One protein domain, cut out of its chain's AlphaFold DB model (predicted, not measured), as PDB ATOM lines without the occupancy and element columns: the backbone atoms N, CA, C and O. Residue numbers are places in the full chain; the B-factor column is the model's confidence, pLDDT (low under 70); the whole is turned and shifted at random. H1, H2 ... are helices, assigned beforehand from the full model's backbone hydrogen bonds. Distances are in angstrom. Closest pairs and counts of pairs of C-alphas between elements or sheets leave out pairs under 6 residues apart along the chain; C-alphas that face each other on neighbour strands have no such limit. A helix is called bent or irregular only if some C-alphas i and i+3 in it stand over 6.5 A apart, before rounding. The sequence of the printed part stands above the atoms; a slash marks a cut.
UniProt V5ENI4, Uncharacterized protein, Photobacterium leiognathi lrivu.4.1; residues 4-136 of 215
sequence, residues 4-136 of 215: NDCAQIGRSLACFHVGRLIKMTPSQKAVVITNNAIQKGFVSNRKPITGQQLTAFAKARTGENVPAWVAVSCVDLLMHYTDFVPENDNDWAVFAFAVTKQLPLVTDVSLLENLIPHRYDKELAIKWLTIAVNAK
ATOM      1  N   ASN A   4      55.368 -39.322   6.032       90.25
ATOM      2  CA  ASN A   4      53.986 -39.732   6.267       90.25
ATOM      3  C   ASN A   4      53.281 -38.806   7.266       90.25
ATOM      4  O   ASN A   4      52.124 -38.455   7.039       90.25
ATOM      5  N   ASP A   5      53.992 -38.341   8.296       91.94
ATOM      6  CA  ASP A   5      53.459 -37.392   9.277       91.94
ATOM      7  C   ASP A   5      53.196 -36.032   8.619       91.94
ATOM      8  O   ASP A   5      52.105 -35.473   8.754       91.94
ATOM      9  N   CYS A   6      54.158 -35.528   7.834       93.88
ATOM     10  CA  CYS A   6      54.007 -34.280   7.082       93.88
ATOM     11  C   CYS A   6      52.842 -34.355   6.090       93.88
ATOM     12  O   CYS A   6      52.005 -33.457   6.040       93.88
ATOM     13  N   ALA A   7      52.751 -35.444   5.322       94.06
ATOM     14  CA  ALA A   7      51.691 -35.650   4.344       94.06
ATOM     15  C   ALA A   7      50.323 -35.790   5.020       94.06
ATOM     16  O   ALA A   7      49.332 -35.292   4.489       94.06
ATOM     17  N   GLN A   8      50.255 -36.435   6.190       94.50
ATOM     18  CA  GLN A   8      49.037 -36.547   6.986       94.50
ATOM     19  C   GLN A   8      48.586 -35.184   7.506       94.50
ATOM     20  O   GLN A   8      47.418 -34.851   7.339       94.50
ATOM     21  N   ILE A   9      49.480 -34.373   8.075       94.31
ATOM     22  CA  ILE A   9      49.163 -32.992   8.475       94.31
ATOM     23  C   ILE A   9      48.725 -32.177   7.253       94.31
ATOM     24  O   ILE A   9      47.692 -31.513   7.285       94.31
ATOM     25  N   GLY A  10      49.441 -32.296   6.137       96.25
ATOM     26  CA  GLY A  10      49.142 -31.566   4.912       96.25
ATOM     27  C   GLY A  10      47.758 -31.861   4.317       96.25
ATOM     28  O   GLY A  10      47.224 -31.029   3.589       96.25
ATOM     29  N   ARG A  11      47.095 -32.978   4.661       97.00
ATOM     30  CA  ARG A  11      45.717 -33.244   4.194       97.00
ATOM     31  C   ARG A  11      44.712 -32.198   4.677       97.00
ATOM     32  O   ARG A  11      43.827 -31.817   3.906       97.00
ATOM     33  N   SER A  12      44.829 -31.723   5.921       96.81
ATOM     34  CA  SER A  12      43.966 -30.639   6.410       96.81
ATOM     35  C   SER A  12      44.340 -29.304   5.767       96.81
ATOM     36  O   SER A  12      43.443 -28.553   5.381       96.81
ATOM     37  N   LEU A  13      45.636 -29.055   5.532       97.00
ATOM     38  CA  LEU A  13      46.115 -27.865   4.817       97.00
ATOM     39  C   LEU A  13      45.587 -27.791   3.380       97.00
ATOM     40  O   LEU A  13      45.111 -26.741   2.962       97.00
ATOM     41  N   ALA A  14      45.552 -28.902   2.643       97.31
ATOM     42  CA  ALA A  14      44.962 -28.934   1.304       97.31
ATOM     43  C   ALA A  14      43.482 -28.499   1.319       97.31
ATOM     44  O   ALA A  14      43.045 -27.715   0.473       97.31
ATOM     45  N   CYS A  15      42.710 -28.948   2.316       97.12
ATOM     46  CA  CYS A  15      41.322 -28.515   2.504       97.12
ATOM     47  C   CYS A  15      41.231 -27.028   2.880       97.12
ATOM     48  O   CYS A  15      40.359 -26.315   2.379       97.12
ATOM     49  N   PHE A  16      42.133 -26.550   3.741       96.88
ATOM     50  CA  PHE A  16      42.238 -25.142   4.120       96.88
ATOM     51  C   PHE A  16      42.518 -24.243   2.909       96.88
ATOM     52  O   PHE A  16      41.806 -23.260   2.699       96.88
ATOM     53  N   HIS A  17      43.484 -24.609   2.065       97.50
ATOM     54  CA  HIS A  17      43.840 -23.854   0.863       97.50
ATOM     55  C   HIS A  17      42.694 -23.811  -0.147       97.50
ATOM     56  O   HIS A  17      42.389 -22.734  -0.653       97.50
ATOM     57  N   VAL A  18      41.975 -24.918  -0.373       96.75
ATOM     58  CA  VAL A  18      40.738 -24.901  -1.183       96.75
ATOM     59  C   VAL A  18      39.685 -23.979  -0.563       96.75
ATOM     60  O   VAL A  18      39.031 -23.202  -1.264       96.75
ATOM     61  N   GLY A  19      39.537 -24.026   0.762       94.00
ATOM     62  CA  GLY A  19      38.673 -23.132   1.525       94.00
ATOM     63  C   GLY A  19      38.984 -21.653   1.279       94.00
ATOM     64  O   GLY A  19      38.048 -20.871   1.104       94.00
ATOM     65  N   ARG A  20      40.270 -21.300   1.207       95.38
ATOM     66  CA  ARG A  20      40.774 -19.932   1.030       95.38
ATOM     67  C   ARG A  20      40.755 -19.450  -0.423       95.38
ATOM     68  O   ARG A  20      40.359 -18.317  -0.674       95.38
ATOM     69  N   LEU A  21      41.202 -20.281  -1.361       95.62
ATOM     70  CA  LEU A  21      41.549 -19.859  -2.722       95.62
ATOM     71  C   LEU A  21      40.418 -20.061  -3.734       95.62
ATOM     72  O   LEU A  21      40.307 -19.292  -4.686       95.62
ATOM     73  N   ILE A  22      39.536 -21.042  -3.524       94.50
ATOM     74  CA  ILE A  22      38.397 -21.266  -4.421       94.50
ATOM     75  C   ILE A  22      37.208 -20.424  -3.941       94.50
ATOM     76  O   ILE A  22      36.734 -20.569  -2.812       94.50
ATOM     77  N   LYS A  23      36.688 -19.533  -4.791       93.75
ATOM     78  CA  LYS A  23      35.562 -18.641  -4.451       93.75
ATOM     79  C   LYS A  23      34.216 -19.342  -4.644       93.75
ATOM     80  O   LYS A  23      33.509 -19.117  -5.616       93.75
ATOM     81  N   MET A  24      33.888 -20.223  -3.707       94.31
ATOM     82  CA  MET A  24      32.644 -20.996  -3.662       94.31
ATOM     83  C   MET A  24      32.202 -21.194  -2.209       94.31
ATOM     84  O   MET A  24      33.025 -21.133  -1.285       94.31
ATOM     85  N   THR A  25      30.916 -21.474  -1.994       96.31
ATOM     86  CA  THR A  25      30.424 -21.868  -0.665       96.31
ATOM     87  C   THR A  25      31.027 -23.214  -0.240       96.31
ATOM     88  O   THR A  25      31.417 -24.011  -1.101       96.31
ATOM     89  N   PRO A  26      31.093 -23.529   1.068       95.75
ATOM     90  CA  PRO A  26      31.593 -24.827   1.525       95.75
ATOM     91  C   PRO A  26      30.869 -26.014   0.880       95.75
ATOM     92  O   PRO A  26      31.511 -26.992   0.507       95.75
ATOM     93  N   SER A  27      29.550 -25.916   0.687       95.44
ATOM     94  CA  SER A  27      28.755 -26.964   0.036       95.44
ATOM     95  C   SER A  27      29.113 -27.129  -1.441       95.44
ATOM     96  O   SER A  27      29.289 -28.252  -1.899       95.44
ATOM     97  N   GLN A  28      29.292 -26.030  -2.180       96.25
ATOM     98  CA  GLN A  28      29.726 -26.085  -3.581       96.25
ATOM     99  C   GLN A  28      31.130 -26.689  -3.718       96.25
ATOM    100  O   GLN A  28      31.343 -27.555  -4.561       96.25
ATOM    101  N   LYS A  29      32.074 -26.298  -2.851       96.12
ATOM    102  CA  LYS A  29      33.426 -26.882  -2.822       96.12
ATOM    103  C   LYS A  29      33.386 -28.380  -2.564       96.12
ATOM    104  O   LYS A  29      34.070 -29.128  -3.249       96.12
ATOM    105  N   ALA A  30      32.576 -28.814  -1.599       96.19
ATOM    106  CA  ALA A  30      32.417 -30.223  -1.270       96.19
ATOM    107  C   ALA A  30      31.918 -31.034  -2.479       96.19
ATOM    108  O   ALA A  30      32.494 -32.074  -2.786       96.19
ATOM    109  N   VAL A  31      30.940 -30.505  -3.226       94.94
ATOM    110  CA  VAL A  31      30.468 -31.115  -4.481       94.94
ATOM    111  C   VAL A  31      31.583 -31.185  -5.524       94.94
ATOM    112  O   VAL A  31      31.804 -32.247  -6.092       94.94
ATOM    113  N   VAL A  32      32.319 -30.095  -5.761       95.00
ATOM    114  CA  VAL A  32      33.408 -30.075  -6.757       95.00
ATOM    115  C   VAL A  32      34.527 -31.052  -6.390       95.00
ATOM    116  O   VAL A  32      35.005 -31.782  -7.254       95.00
ATOM    117  N   ILE A  33      34.911 -31.124  -5.112       95.06
ATOM    118  CA  ILE A  33      35.907 -32.081  -4.610       95.06
ATOM    119  C   ILE A  33      35.425 -33.517  -4.819       95.06
ATOM    120  O   ILE A  33      36.178 -34.342  -5.333       95.06
ATOM    121  N   THR A  34      34.179 -33.826  -4.446       92.88
ATOM    122  CA  THR A  34      33.598 -35.157  -4.653       92.88
ATOM    123  C   THR A  34      33.533 -35.511  -6.135       92.88
ATOM    124  O   THR A  34      33.958 -36.598  -6.510       92.88
ATOM    125  N   ASN A  35      33.079 -34.599  -6.991       88.38
ATOM    126  CA  ASN A  35      32.993 -34.845  -8.429       88.38
ATOM    127  C   ASN A  35      34.377 -35.060  -9.047       88.38
ATOM    128  O   ASN A  35      34.536 -35.986  -9.836       88.38
ATOM    129  N   ASN A  36      35.389 -34.282  -8.647       88.56
ATOM    130  CA  ASN A  36      36.767 -34.502  -9.092       88.56
ATOM    131  C   ASN A  36      37.276 -35.892  -8.670       88.56
ATOM    132  O   ASN A  36      37.908 -36.597  -9.453       88.56
ATOM    133  N   ALA A  37      36.954 -36.321  -7.447       84.00
ATOM    134  CA  ALA A  37      37.336 -37.635  -6.944       84.00
ATOM    135  C   ALA A  37      36.679 -38.783  -7.729       84.00
ATOM    136  O   ALA A  37      37.336 -39.783  -8.018       84.00
ATOM    137  N   ILE A  38      35.404 -38.630  -8.097       77.38
ATOM    138  CA  ILE A  38      34.648 -39.597  -8.908       77.38
ATOM    139  C   ILE A  38      35.206 -39.647 -10.331       77.38
ATOM    140  O   ILE A  38      35.525 -40.722 -10.830       77.38
ATOM    141  N   GLN A  39      35.440 -38.485 -10.944       78.00
ATOM    142  CA  GLN A  39      36.076 -38.356 -12.261       78.00
ATOM    143  C   GLN A  39      37.511 -38.892 -12.311       78.00
ATOM    144  O   GLN A  39      38.078 -39.033 -13.391       78.00
ATOM    145  N   LYS A  40      38.130 -39.166 -11.165       72.00
ATOM    146  CA  LYS A  40      39.451 -39.800 -11.070       72.00
ATOM    147  C   LYS A  40      39.389 -41.243 -10.575       72.00
ATOM    148  O   LYS A  40      40.432 -41.866 -10.424       72.00
ATOM    149  N   GLY A  41      38.192 -41.776 -10.327       73.75
ATOM    150  CA  GLY A  41      37.992 -43.151  -9.876       73.75
ATOM    151  C   GLY A  41      38.372 -43.409  -8.414       73.75
ATOM    152  O   GLY A  41      38.504 -44.562  -8.019       73.75
ATOM    153  N   PHE A  42      38.549 -42.375  -7.581       73.94
ATOM    154  CA  PHE A  42      38.925 -42.569  -6.172       73.94
ATOM    155  C   PHE A  42      37.756 -42.983  -5.278       73.94
ATOM    156  O   PHE A  42      37.963 -43.625  -4.247       73.94
ATOM    157  N   VAL A  43      36.537 -42.578  -5.631       76.75
ATOM    158  CA  VAL A  43      35.312 -42.889  -4.888       76.75
ATOM    159  C   VAL A  43      34.144 -43.079  -5.845       76.75
ATOM    160  O   VAL A  43      34.127 -42.521  -6.936       76.75
ATOM    161  N   SER A  44      33.139 -43.837  -5.410       73.88
ATOM    162  CA  SER A  44      31.851 -43.926  -6.096       73.88
ATOM    163  C   SER A  44      30.893 -42.816  -5.640       73.88
ATOM    164  O   SER A  44      31.045 -42.252  -4.552       73.88
ATOM    165  N   ASN A  45      29.841 -42.562  -6.431       68.25
ATOM    166  CA  ASN A  45      28.778 -41.573  -6.158       68.25
ATOM    167  C   ASN A  45      28.117 -41.690  -4.766       68.25
ATOM    168  O   ASN A  45      27.446 -40.767  -4.315       68.25
ATOM    169  N   ARG A  46      28.282 -42.818  -4.064       59.34
ATOM    170  CA  ARG A  46      27.621 -43.096  -2.779       59.34
ATOM    171  C   ARG A  46      28.305 -42.463  -1.560       59.34
ATOM    172  O   ARG A  46      27.807 -42.638  -0.452       59.34
ATOM    173  N   LYS A  47      29.442 -41.770  -1.720       70.94
ATOM    174  CA  LYS A  47      30.210 -41.189  -0.597       70.94
ATOM    175  C   LYS A  47      30.578 -39.703  -0.789       70.94
ATOM    176  O   LYS A  47      31.764 -39.369  -0.718       70.94
ATOM    177  N   PRO A  48      29.611 -38.795  -1.022       87.25
ATOM    178  CA  PRO A  48      29.905 -37.368  -1.058       87.25
ATOM    179  C   PRO A  48      30.290 -36.848   0.330       87.25
ATOM    180  O   PRO A  48      29.753 -37.298   1.345       87.25
ATOM    181  N   ILE A  49      31.196 -35.871   0.374       93.75
ATOM    182  CA  ILE A  49      31.424 -35.085   1.592       93.75
ATOM    183  C   ILE A  49      30.459 -33.901   1.633       93.75
ATOM    184  O   ILE A  49      30.025 -33.394   0.600       93.75
ATOM    185  N   THR A  50      30.134 -33.427   2.831       95.38
ATOM    186  CA  THR A  50      29.325 -32.219   3.029       95.38
ATOM    187  C   THR A  50      30.203 -30.979   3.196       95.38
ATOM    188  O   THR A  50      31.373 -31.059   3.581       95.38
ATOM    189  N   GLY A  51      29.628 -29.791   2.977       94.88
ATOM    190  CA  GLY A  51      30.324 -28.525   3.244       94.88
ATOM    191  C   GLY A  51      30.749 -28.363   4.710       94.88
ATOM    192  O   GLY A  51      31.792 -27.769   4.996       94.88
ATOM    193  N   GLN A  52      29.985 -28.938   5.645       96.44
ATOM    194  CA  GLN A  52      30.329 -28.951   7.068       96.44
ATOM    195  C   GLN A  52      31.545 -29.842   7.341       96.44
ATOM    196  O   GLN A  52      32.457 -29.412   8.046       96.44
ATOM    197  N   GLN A  53      31.599 -31.039   6.744       96.38
ATOM    198  CA  GLN A  53      32.766 -31.923   6.835       96.38
ATOM    199  C   GLN A  53      34.011 -31.249   6.259       96.38
ATOM    200  O   GLN A  53      35.039 -31.211   6.927       96.38
ATOM    201  N   LEU A  54      33.905 -30.629   5.078       96.31
ATOM    202  CA  LEU A  54      35.018 -29.890   4.477       96.31
ATOM    203  C   LEU A  54      35.523 -28.762   5.390       96.31
ATOM    204  O   LEU A  54      36.727 -28.589   5.564       96.31
ATOM    205  N   THR A  55      34.605 -28.017   6.011       96.19
ATOM    206  CA  THR A  55      34.957 -26.948   6.960       96.19
ATOM    207  C   THR A  55      35.652 -27.502   8.204       96.19
ATOM    208  O   THR A  55      36.592 -26.887   8.704       96.19
ATOM    209  N   ALA A  56      35.215 -28.660   8.707       96.44
ATOM    210  CA  ALA A  56      35.856 -29.332   9.832       96.44
ATOM    211  C   ALA A  56      37.264 -29.826   9.465       96.44
ATOM    212  O   ALA A  56      38.204 -29.590  10.222       96.44
ATOM    213  N   PHE A  57      37.435 -30.420   8.279       96.75
ATOM    214  CA  PHE A  57      38.734 -30.859   7.763       96.75
ATOM    215  C   PHE A  57      39.726 -29.702   7.646       96.75
ATOM    216  O   PHE A  57      40.856 -29.828   8.100       96.75
ATOM    217  N   ALA A  58      39.293 -28.558   7.113       94.88
ATOM    218  CA  ALA A  58      40.125 -27.362   6.973       94.88
ATOM    219  C   ALA A  58      40.572 -26.747   8.314       94.88
ATOM    220  O   ALA A  58      41.564 -26.024   8.356       94.88
ATOM    221  N   LYS A  59      39.842 -27.001   9.408       94.38
ATOM    222  CA  LYS A  59      40.163 -26.500  10.757       94.38
ATOM    223  C   LYS A  59      40.936 -27.509  11.606       94.38
ATOM    224  O   LYS A  59      41.376 -27.170  12.706       94.38
ATOM    225  N   ALA A  60      41.065 -28.749  11.144       91.69
ATOM    226  CA  ALA A  60      41.711 -29.801  11.903       91.69
ATOM    227  C   ALA A  60      43.225 -29.551  11.994       91.69
ATOM    228  O   ALA A  60      43.896 -29.305  10.990       91.69
ATOM    229  N   ARG A  61      43.771 -29.640  13.215       86.75
ATOM    230  CA  ARG A  61      45.220 -29.511  13.463       86.75
ATOM    231  C   ARG A  61      46.020 -30.654  12.841       86.75
ATOM    232  O   ARG A  61      47.177 -30.471  12.489       86.75
ATOM    233  N   THR A  62      45.393 -31.820  12.716       88.56
ATOM    234  CA  THR A  62      45.933 -32.993  12.033       88.56
ATOM    235  C   THR A  62      45.006 -33.354  10.877       88.56
ATOM    236  O   THR A  62      43.791 -33.172  10.964       88.56
ATOM    237  N   GLY A  63      45.552 -33.886   9.785       88.81
ATOM    238  CA  GLY A  63      44.747 -34.386   8.669       88.81
ATOM    239  C   GLY A  63      44.425 -35.881   8.764       88.81
ATOM    240  O   GLY A  63      44.140 -36.512   7.750       88.81
ATOM    241  N   GLU A  64      44.466 -36.458   9.969       91.00
ATOM    242  CA  GLU A  64      44.177 -37.879  10.224       91.00
ATOM    243  C   GLU A  64      42.761 -38.271   9.791       91.00
ATOM    244  O   GLU A  64      42.564 -39.249   9.075       91.00
ATOM    245  N   ASN A  65      41.785 -37.435  10.149       90.50
ATOM    246  CA  ASN A  65      40.375 -37.641   9.822       90.50
ATOM    247  C   ASN A  65      40.011 -37.201   8.398       90.50
ATOM    248  O   ASN A  65      38.846 -37.284   8.011       90.50
ATOM    249  N   VAL A  66      40.980 -36.703   7.622       94.62
ATOM    250  CA  VAL A  66      40.765 -36.293   6.235       94.62
ATOM    251  C   VAL A  66      41.010 -37.505   5.336       94.62
ATOM    252  O   VAL A  66      42.149 -37.983   5.249       94.62
ATOM    253  N   PRO A  67      39.980 -38.012   4.629       92.56
ATOM    254  CA  PRO A  67      40.164 -39.131   3.720       92.56
ATOM    255  C   PRO A  67      41.212 -38.801   2.653       92.56
ATOM    256  O   PRO A  67      41.226 -37.703   2.100       92.56
ATOM    257  N   ALA A  68      42.071 -39.767   2.320       90.38
ATOM    258  CA  ALA A  68      43.149 -39.561   1.351       90.38
ATOM    259  C   ALA A  68      42.640 -39.016   0.006       90.38
ATOM    260  O   ALA A  68      43.234 -38.091  -0.538       90.38
ATOM    261  N   TRP A  69      41.514 -39.534  -0.494       90.31
ATOM    262  CA  TRP A  69      40.918 -39.082  -1.753       90.31
ATOM    263  C   TRP A  69      40.487 -37.609  -1.716       90.31
ATOM    264  O   TRP A  69      40.576 -36.932  -2.738       90.31
ATOM    265  N   VAL A  70      40.064 -37.094  -0.550       95.12
ATOM    266  CA  VAL A  70      39.709 -35.677  -0.372       95.12
ATOM    267  C   VAL A  70      40.961 -34.833  -0.548       95.12
ATOM    268  O   VAL A  70      40.961 -33.909  -1.349       95.12
ATOM    269  N   ALA A  71      42.048 -35.192   0.140       95.88
ATOM    270  CA  ALA A  71      43.315 -34.475   0.033       95.88
ATOM    271  C   ALA A  71      43.875 -34.502  -1.398       95.88
ATOM    272  O   ALA A  71      44.263 -33.458  -1.915       95.88
ATOM    273  N   VAL A  72      43.852 -35.668  -2.058       93.19
ATOM    274  CA  VAL A  72      44.285 -35.817  -3.458       93.19
ATOM    275  C   VAL A  72      43.465 -34.909  -4.376       93.19
ATOM    276  O   VAL A  72      44.032 -34.198  -5.201       93.19
ATOM    277  N   SER A  73      42.143 -34.891  -4.201       94.06
ATOM    278  CA  SER A  73      41.236 -34.079  -5.018       94.06
ATOM    279  C   SER A  73      41.388 -32.583  -4.745       94.06
ATOM    280  O   SER A  73      41.317 -31.791  -5.678       94.06
ATOM    281  N   CYS A  74      41.636 -32.183  -3.493       96.88
ATOM    282  CA  CYS A  74      41.946 -30.800  -3.135       96.88
ATOM    283  C   CYS A  74      43.246 -30.332  -3.793       96.88
ATOM    284  O   CYS A  74      43.251 -29.285  -4.429       96.88
ATOM    285  N   VAL A  75      44.330 -31.107  -3.672       96.19
ATOM    286  CA  VAL A  75      45.618 -30.764  -4.295       96.19
ATOM    287  C   VAL A  75      45.473 -30.649  -5.806       96.19
ATOM    288  O   VAL A  75      45.960 -29.687  -6.387       96.19
ATOM    289  N   ASP A  76      44.772 -31.586  -6.435       93.12
ATOM    290  CA  ASP A  76      44.529 -31.553  -7.872       93.12
ATOM    291  C   ASP A  76      43.808 -30.273  -8.320       93.12
ATOM    292  O   ASP A  76      44.245 -29.590  -9.248       93.12
ATOM    293  N   LEU A  77      42.744 -29.900  -7.601       94.19
ATOM    294  CA  LEU A  77      42.013 -28.666  -7.871       94.19
ATOM    295  C   LEU A  77      42.906 -27.432  -7.689       94.19
ATOM    296  O   LEU A  77      42.872 -26.517  -8.508       94.19
ATOM    297  N   LEU A  78      43.731 -27.414  -6.642       95.94
ATOM    298  CA  LEU A  78      44.669 -26.324  -6.384       95.94
ATOM    299  C   LEU A  78      45.731 -26.213  -7.487       95.94
ATOM    300  O   LEU A  78      46.020 -25.109  -7.947       95.94
ATOM    301  N   MET A  79      46.286 -27.340  -7.938       92.12
ATOM    302  CA  MET A  79      47.305 -27.388  -8.987       92.12
ATOM    303  C   MET A  79      46.796 -26.816 -10.309       92.12
ATOM    304  O   MET A  79      47.501 -26.023 -10.940       92.12
ATOM    305  N   HIS A  80      45.582 -27.194 -10.711       88.31
ATOM    306  CA  HIS A  80      45.068 -26.910 -12.049       88.31
ATOM    307  C   HIS A  80      44.182 -25.666 -12.148       88.31
ATOM    308  O   HIS A  80      44.083 -25.096 -13.230       88.31
ATOM    309  N   TYR A  81      43.555 -25.231 -11.053       89.94
ATOM    310  CA  TYR A  81      42.520 -24.188 -11.100       89.94
ATOM    311  C   TYR A  81      42.777 -23.007 -10.162       89.94
ATOM    312  O   TYR A  81      41.902 -22.157  -9.996       89.94
ATOM    313  N   THR A  82      43.949 -22.939  -9.529       92.38
ATOM    314  CA  THR A  82      44.317 -21.821  -8.654       92.38
ATOM    315  C   THR A  82      45.790 -21.456  -8.801       92.38
ATOM    316  O   THR A  82      46.589 -22.255  -9.286       92.38
ATOM    317  N   ASP A  83      46.157 -20.290  -8.275       90.75
ATOM    318  CA  ASP A  83      47.550 -19.844  -8.155       90.75
ATOM    319  C   ASP A  83      48.239 -20.373  -6.886       90.75
ATOM    320  O   ASP A  83      49.269 -19.850  -6.468       90.75
ATOM    321  N   PHE A  84      47.675 -21.401  -6.239       94.44
ATOM    322  CA  PHE A  84      48.308 -22.044  -5.090       94.44
ATOM    323  C   PHE A  84      49.720 -22.501  -5.446       94.44
ATOM    324  O   PHE A  84      49.903 -23.113  -6.501       94.44
ATOM    325  N   VAL A  85      50.671 -22.244  -4.547       95.12
ATOM    326  CA  VAL A  85      52.041 -22.763  -4.543       95.12
ATOM    327  C   VAL A  85      52.307 -23.318  -3.137       95.12
ATOM    328  O   VAL A  85      51.973 -22.632  -2.172       95.12
ATOM    329  N   PRO A  86      52.854 -24.538  -2.982       96.06
ATOM    330  CA  PRO A  86      53.204 -25.068  -1.666       96.06
ATOM    331  C   PRO A  86      54.263 -24.202  -0.963       96.06
ATOM    332  O   PRO A  86      55.310 -23.913  -1.540       96.06
ATOM    333  N   GLU A  87      54.012 -23.805   0.287       93.75
ATOM    334  CA  GLU A  87      54.871 -22.843   1.008       93.75
ATOM    335  C   GLU A  87      55.742 -23.503   2.088       93.75
ATOM    336  O   GLU A  87      56.798 -22.986   2.448       93.75
ATOM    337  N   ASN A  88      55.312 -24.645   2.626       94.81
ATOM    338  CA  ASN A  88      55.979 -25.334   3.731       94.81
ATOM    339  C   ASN A  88      56.079 -26.846   3.487       94.81
ATOM    340  O   ASN A  88      55.463 -27.394   2.571       94.81
ATOM    341  N   ASP A  89      56.834 -27.530   4.345       95.94
ATOM    342  CA  ASP A  89      57.077 -28.972   4.249       95.94
ATOM    343  C   ASP A  89      55.791 -29.811   4.211       95.94
ATOM    344  O   ASP A  89      55.723 -30.801   3.488       95.94
ATOM    345  N   ASN A  90      54.745 -29.419   4.943       96.50
ATOM    346  CA  ASN A  90      53.481 -30.158   4.955       96.50
ATOM    347  C   ASN A  90      52.704 -29.974   3.642       96.50
ATOM    348  O   ASN A  90      52.123 -30.940   3.143       96.50
ATOM    349  N   ASP A  91      52.722 -28.768   3.062       96.69
ATOM    350  CA  ASP A  91      52.124 -28.496   1.748       96.69
ATOM    351  C   ASP A  91      52.837 -29.288   0.645       96.69
ATOM    352  O   ASP A  91      52.198 -29.918  -0.203       96.69
ATOM    353  N   TRP A  92      54.169 -29.311   0.675       97.19
ATOM    354  CA  TRP A  92      54.952 -30.086  -0.279       97.19
ATOM    355  C   TRP A  92      54.772 -31.596  -0.103       97.19
ATOM    356  O   TRP A  92      54.655 -32.325  -1.092       97.19
ATOM    357  N   ALA A  93      54.689 -32.074   1.139       96.69
ATOM    358  CA  ALA A  93      54.447 -33.479   1.431       96.69
ATOM    359  C   ALA A  93      53.071 -33.937   0.931       96.69
ATOM    360  O   ALA A  93      52.977 -34.989   0.297       96.69
ATOM    361  N   VAL A  94      52.003 -33.156   1.158       96.75
ATOM    362  CA  VAL A  94      50.667 -33.504   0.644       96.75
ATOM    363  C   VAL A  94      50.588 -33.375  -0.874       96.75
ATOM    364  O   VAL A  94      49.926 -34.199  -1.503       96.75
ATOM    365  N   PHE A  95      51.298 -32.414  -1.476       96.06
ATOM    366  CA  PHE A  95      51.437 -32.323  -2.928       96.06
ATOM    367  C   PHE A  95      52.042 -33.607  -3.500       96.06
ATOM    368  O   PHE A  95      51.430 -34.265  -4.343       96.06
ATOM    369  N   ALA A  96      53.207 -34.011  -2.994       95.00
ATOM    370  CA  ALA A  96      53.898 -35.193  -3.481       95.00
ATOM    371  C   ALA A  96      53.100 -36.474  -3.204       95.00
ATOM    372  O   ALA A  96      52.994 -37.336  -4.079       95.00
ATOM    373  N   PHE A  97      52.463 -36.580  -2.034       93.94
ATOM    374  CA  PHE A  97      51.513 -37.649  -1.720       93.94
ATOM    375  C   PHE A  97      50.365 -37.707  -2.735       93.94
ATOM    376  O   PHE A  97      50.022 -38.784  -3.215       93.94
ATOM    377  N   ALA A  98      49.771 -36.565  -3.082       92.25
ATOM    378  CA  ALA A  98      48.653 -36.519  -4.008       92.25
ATOM    379  C   ALA A  98      49.068 -36.957  -5.413       92.25
ATOM    380  O   ALA A  98      48.459 -37.878  -5.952       92.25
ATOM    381  N   VAL A  99      50.134 -36.375  -5.971       89.88
ATOM    382  CA  VAL A  99      50.657 -36.730  -7.302       89.88
ATOM    383  C   VAL A  99      50.976 -38.223  -7.376       89.88
ATOM    384  O   VAL A  99      50.538 -38.927  -8.284       89.88
ATOM    385  N   THR A 100      51.673 -38.744  -6.369       87.62
ATOM    386  CA  THR A 100      52.053 -40.158  -6.329       87.62
ATOM    387  C   THR A 100      50.883 -41.115  -6.104       87.62
ATOM    388  O   THR A 100      50.993 -42.283  -6.477       87.62
ATOM    389  N   LYS A 101      49.770 -40.649  -5.525       84.00
ATOM    390  CA  LYS A 101      48.508 -41.400  -5.429       84.00
ATOM    391  C   LYS A 101      47.702 -41.382  -6.722       84.00
ATOM    392  O   LYS A 101      47.009 -42.360  -6.969       84.00
ATOM    393  N   GLN A 102      47.796 -40.322  -7.526       78.94
ATOM    394  CA  GLN A 102      47.214 -40.304  -8.873       78.94
ATOM    395  C   GLN A 102      47.978 -41.224  -9.837       78.94
ATOM    396  O   GLN A 102      47.404 -41.701 -10.808       78.94
ATOM    397  N   LEU A 103      49.266 -41.461  -9.564       78.75
ATOM    398  CA  LEU A 103      50.162 -42.284 -10.375       78.75
ATOM    399  C   LEU A 103      50.893 -43.313  -9.492       78.75
ATOM    400  O   LEU A 103      52.107 -43.215  -9.254       78.75
ATOM    401  N   PRO A 104      50.167 -44.309  -8.949       70.69
ATOM    402  CA  PRO A 104      50.700 -45.233  -7.954       70.69
ATOM    403  C   PRO A 104      51.856 -46.082  -8.489       70.69
ATOM    404  O   PRO A 104      52.778 -46.370  -7.727       70.69
ATOM    405  N   LEU A 105      51.849 -46.404  -9.785       68.00
ATOM    406  CA  LEU A 105      52.824 -47.282 -10.441       68.00
ATOM    407  C   LEU A 105      54.099 -46.563 -10.907       68.00
ATOM    408  O   LEU A 105      55.073 -47.219 -11.264       68.00
ATOM    409  N   VAL A 106      54.129 -45.229 -10.862       70.69
ATOM    410  CA  VAL A 106      55.326 -44.465 -11.229       70.69
ATOM    411  C   VAL A 106      56.353 -44.538 -10.100       70.69
ATOM    412  O   VAL A 106      56.082 -44.114  -8.967       70.69
ATOM    413  N   THR A 107      57.521 -45.089 -10.434       76.44
ATOM    414  CA  THR A 107      58.696 -45.223  -9.558       76.44
ATOM    415  C   THR A 107      59.861 -44.330  -9.969       76.44
ATOM    416  O   THR A 107      60.780 -44.133  -9.184       76.44
ATOM    417  N   ASP A 108      59.847 -43.814 -11.195       78.75
ATOM    418  CA  ASP A 108      60.860 -42.887 -11.686       78.75
ATOM    419  C   ASP A 108      60.313 -41.457 -11.613       78.75
ATOM    420  O   ASP A 108      59.306 -41.118 -12.235       78.75
ATOM    421  N   VAL A 109      60.970 -40.628 -10.803       84.88
ATOM    422  CA  VAL A 109      60.574 -39.237 -10.549       84.88
ATOM    423  C   VAL A 109      60.754 -38.372 -11.792       84.88
ATOM    424  O   VAL A 109      59.984 -37.429 -11.967       84.88
ATOM    425  N   SER A 110      61.688 -38.717 -12.686       80.56
ATOM    426  CA  SER A 110      61.904 -37.978 -13.938       80.56
ATOM    427  C   SER A 110      60.637 -37.938 -14.798       80.56
ATOM    428  O   SER A 110      60.357 -36.955 -15.483       80.56
ATOM    429  N   LEU A 111      59.790 -38.965 -14.680       76.12
ATOM    430  CA  LEU A 111      58.517 -39.062 -15.396       76.12
ATOM    431  C   LEU A 111      57.460 -38.107 -14.849       76.12
ATOM    432  O   LEU A 111      56.540 -37.723 -15.566       76.12
ATOM    433  N   LEU A 112      57.590 -37.709 -13.585       80.81
ATOM    434  CA  LEU A 112      56.680 -36.784 -12.919       80.81
ATOM    435  C   LEU A 112      57.072 -35.322 -13.146       80.81
ATOM    436  O   LEU A 112      56.263 -34.442 -12.869       80.81
ATOM    437  N   GLU A 113      58.270 -35.042 -13.672       81.88
ATOM    438  CA  GLU A 113      58.758 -33.670 -13.854       81.88
ATOM    439  C   GLU A 113      57.837 -32.822 -14.727       81.88
ATOM    440  O   GLU A 113      57.585 -31.661 -14.413       81.88
ATOM    441  N   ASN A 114      57.285 -33.415 -15.786       79.12
ATOM    442  CA  ASN A 114      56.383 -32.728 -16.712       79.12
ATOM    443  C   ASN A 114      55.004 -32.422 -16.100       79.12
ATOM    444  O   ASN A 114      54.222 -31.683 -16.691       79.12
ATOM    445  N   LEU A 115      54.693 -32.992 -14.932       78.94
ATOM    446  CA  LEU A 115      53.451 -32.740 -14.197       78.94
ATOM    447  C   LEU A 115      53.601 -31.617 -13.168       78.94
ATOM    448  O   LEU A 115      52.605 -31.192 -12.580       78.94
ATOM    449  N   ILE A 116      54.829 -31.150 -12.925       86.56
ATOM    450  CA  ILE A 116      55.100 -30.061 -11.992       86.56
ATOM    451  C   ILE A 116      54.677 -28.749 -12.668       86.56
ATOM    452  O   ILE A 116      55.228 -28.399 -13.715       86.56
ATOM    453  N   PRO A 117      53.716 -27.995 -12.100       88.25
ATOM    454  CA  PRO A 117      53.341 -26.697 -12.644       88.25
ATOM    455  C   PRO A 117      54.553 -25.762 -12.728       88.25
ATOM    456  O   PRO A 117      55.306 -25.654 -11.768       88.25
ATOM    457  N   HIS A 118      54.708 -25.018 -13.828       89.25
ATOM    458  CA  HIS A 118      55.860 -24.120 -14.036       89.25
ATOM    459  C   HIS A 118      56.064 -23.069 -12.934       89.25
ATOM    460  O   HIS A 118      57.167 -22.566 -12.759       89.25
ATOM    461  N   ARG A 119      55.000 -22.728 -12.199       92.25
ATOM    462  CA  ARG A 119      55.044 -21.789 -11.070       92.25
ATOM    463  C   ARG A 119      55.649 -22.386  -9.791       92.25
ATOM    464  O   ARG A 119      55.829 -21.660  -8.821       92.25
ATOM    465  N   TYR A 120      55.882 -23.697  -9.745       93.38
ATOM    466  CA  TYR A 120      56.456 -24.381  -8.586       93.38
ATOM    467  C   TYR A 120      57.974 -24.399  -8.688       93.38
ATOM    468  O   TYR A 120      58.531 -24.531  -9.776       93.38
ATOM    469  N   ASP A 121      58.639 -24.329  -7.535       93.94
ATOM    470  CA  ASP A 121      60.061 -24.637  -7.446       93.94
ATOM    471  C   ASP A 121      60.280 -26.096  -7.874       93.94
ATOM    472  O   ASP A 121      59.843 -27.036  -7.200       93.94
ATOM    473  N   LYS A 122      60.915 -26.275  -9.038       92.56
ATOM    474  CA  LYS A 122      61.106 -27.589  -9.655       92.56
ATOM    475  C   LYS A 122      62.014 -28.479  -8.806       92.56
ATOM    476  O   LYS A 122      61.719 -29.664  -8.656       92.56
ATOM    477  N   GLU A 123      63.082 -27.930  -8.234       93.44
ATOM    478  CA  GLU A 123      64.027 -28.699  -7.419       93.44
ATOM    479  C   GLU A 123      63.356 -29.188  -6.136       93.44
ATOM    480  O   GLU A 123      63.452 -30.367  -5.775       93.44
ATOM    481  N   LEU A 124      62.601 -28.305  -5.480       94.44
ATOM    482  CA  LEU A 124      61.882 -28.645  -4.260       94.44
ATOM    483  C   LEU A 124      60.757 -29.654  -4.527       94.44
ATOM    484  O   LEU A 124      60.612 -30.626  -3.781       94.44
ATOM    485  N   ALA A 125      60.016 -29.491  -5.623       94.38
ATOM    486  CA  ALA A 125      58.997 -30.444  -6.052       94.38
ATOM    487  C   ALA A 125      59.588 -31.842  -6.314       94.38
ATOM    488  O   ALA A 125      59.068 -32.832  -5.793       94.38
ATOM    489  N   ILE A 126      60.698 -31.936  -7.058       94.12
ATOM    490  CA  ILE A 126      61.395 -33.204  -7.343       94.12
ATOM    491  C   ILE A 126      61.870 -33.869  -6.051       94.12
ATOM    492  O   ILE A 126      61.679 -35.075  -5.872       94.12
ATOM    493  N   LYS A 127      62.444 -33.097  -5.120       94.81
ATOM    494  CA  LYS A 127      62.875 -33.608  -3.812       94.81
ATOM    495  C   LYS A 127      61.718 -34.285  -3.076       94.81
ATOM    496  O   LYS A 127      61.856 -35.426  -2.635       94.81
ATOM    497  N   TRP A 128      60.568 -33.624  -2.973       95.75
ATOM    498  CA  TRP A 128      59.410 -34.180  -2.271       95.75
ATOM    499  C   TRP A 128      58.761 -35.354  -3.006       95.75
ATOM    500  O   TRP A 128      58.378 -36.329  -2.358       95.75
ATOM    501  N   LEU A 129      58.700 -35.324  -4.340       94.06
ATOM    502  CA  LEU A 129      58.247 -36.462  -5.148       94.06
ATOM    503  C   LEU A 129      59.155 -37.683  -4.966       94.06
ATOM    504  O   LEU A 129      58.654 -38.796  -4.823       94.06
ATOM    505  N   THR A 130      60.469 -37.477  -4.884       93.50
ATOM    506  CA  THR A 130      61.450 -38.539  -4.617       93.50
ATOM    507  C   THR A 130      61.217 -39.179  -3.257       93.50
ATOM    508  O   THR A 130      61.154 -40.404  -3.145       93.50
ATOM    509  N   ILE A 131      61.029 -38.361  -2.219       93.62
ATOM    510  CA  ILE A 131      60.706 -38.848  -0.874       93.62
ATOM    511  C   ILE A 131      59.393 -39.645  -0.898       93.62
ATOM    512  O   ILE A 131      59.342 -40.748  -0.361       93.62
ATOM    513  N   ALA A 132      58.356 -39.130  -1.564       92.38
ATOM    514  CA  ALA A 132      57.053 -39.782  -1.652       92.38
ATOM    515  C   ALA A 132      57.108 -41.130  -2.385       92.38
ATOM    516  O   ALA A 132      56.530 -42.104  -1.911       92.38
ATOM    517  N   VAL A 133      57.817 -41.210  -3.516       89.06
ATOM    518  CA  VAL A 133      58.012 -42.457  -4.274       89.06
ATOM    519  C   VAL A 133      58.755 -43.496  -3.438       89.06
ATOM    520  O   VAL A 133      58.328 -44.647  -3.393       89.06
ATOM    521  N   ASN A 134      59.808 -43.092  -2.725       88.31
ATOM    522  CA  ASN A 134      60.577 -43.986  -1.857       88.31
ATOM    523  C   ASN A 134      59.804 -44.425  -0.604       88.31
ATOM    524  O   ASN A 134      60.077 -45.495  -0.066       88.31
ATOM    525  N   ALA A 135      58.841 -43.621  -0.146       85.25
ATOM    526  CA  ALA A 135      57.961 -43.955   0.970       85.25
ATOM    527  C   ALA A 135      56.801 -44.889   0.576       85.25
ATOM    528  O   ALA A 135      56.120 -45.417   1.460       85.25
ATOM    529  N   LYS A 136      56.544 -45.105  -0.726       74.69
ATOM    530  CA  LYS A 136      55.528 -46.067  -1.171       74.69
ATOM    531  C   LYS A 136      55.950 -47.486  -0.767       74.69
ATOM    532  O   LYS A 136      57.101 -47.859  -1.001       74.69
TER     533      LYS A 136
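Overview. This is residues 4 to 136 of the 215 residues of an uncharacterized protein of Photobacterium leiognathi lrivu.4.1 (UniProt V5ENI4). Picture a compact pile of crossed helices, with H4 and H5 in the middle, crossing each other, and H1 laid across both. H2 and H3 pack at one end of the longest axis, and H7 with the short H6 makes the other end, H7 packing on H5. The printed part has 133 residues with seven named helices, H1 to H7 in chain order, and no named strand; the class is all helix. It is compact, with a radius of gyration of the C-alphas of 13.8 A, and rounded, spanning 38 by 28 by 26 A.

Along the chain. Find C-alpha 4 at (53.986, -39.732, 6.267); from there H1, residues 4 to 21, runs 25.1 A to C-alpha 21 at (41.549, -19.859, -2.722). It has a kink of 32 degrees near residue 12 and is neither bent nor irregular, but only just: C-alphas 9 and 12 are 6.1 A apart. Look next for H4, residues 68 to 81, 19.8 A, and H5, residues 89 to 102, 19.9 A. H2 is residues 26 to 39, 19.8 A, and H3 residues 51 to 59, 12.5 A. H6, residues 109 to 115, 10.3 A, is only just irregular, with C-alphas 111 and 114 6.8 A apart. H7, residues 122 to 135, runs 19.8 A to C-alpha 135 at (57.961, -43.955, 0.970).

Arrangement. Start at H1, the hub, which touches H2, H3, H4 and H5. It touches H5 about perpendicular, at 87 degrees, closest at the C-alphas of Ala 7 and Val 94, 4.4 A. With residues 11 to 18 alone it touches H4 at a steep tilt of 48 degrees, closest at C-alphas 11 and 71, 5.0 A. H4, with residues 71 to 76 alone, touches H5 about perpendicular, at 82 degrees, closest at C-alphas 72 and 98, 4.5 A. Residues 12 to 19 of H1 touch H3, closest at C-alphas 16 and 58, 4.2 A. H1 and H2 only just touch, with 3 pairs of C-alphas within 8 A. Residues 33 to 37 of H2 touch H4, closest at C-alphas 37 and 73, 5.6 A. H7 touches H5, closest at C-alphas 96 and 129, 4.8 A, and H6, closest at C-alphas 109 and 130, 6.0 A. H2 and H7 are apart. Every O i to N i+4 pair is within hydrogen-bond range in H2, H3, H4, H5 and H7; H1 has 12 of 14, and H6 1 of 3 beside 3 of 4 O i to N i+3 pairs.

Size, cuts and confidence. The two C-alphas farthest apart are those of Arg 46 and Glu 123, 39.4 A. The printed part has no cut, and its long link is H2 to H3, 11 residues. Look for pLDDT under 70 at residues 45 to 46 and 105; the mean of the printed part is 90.1.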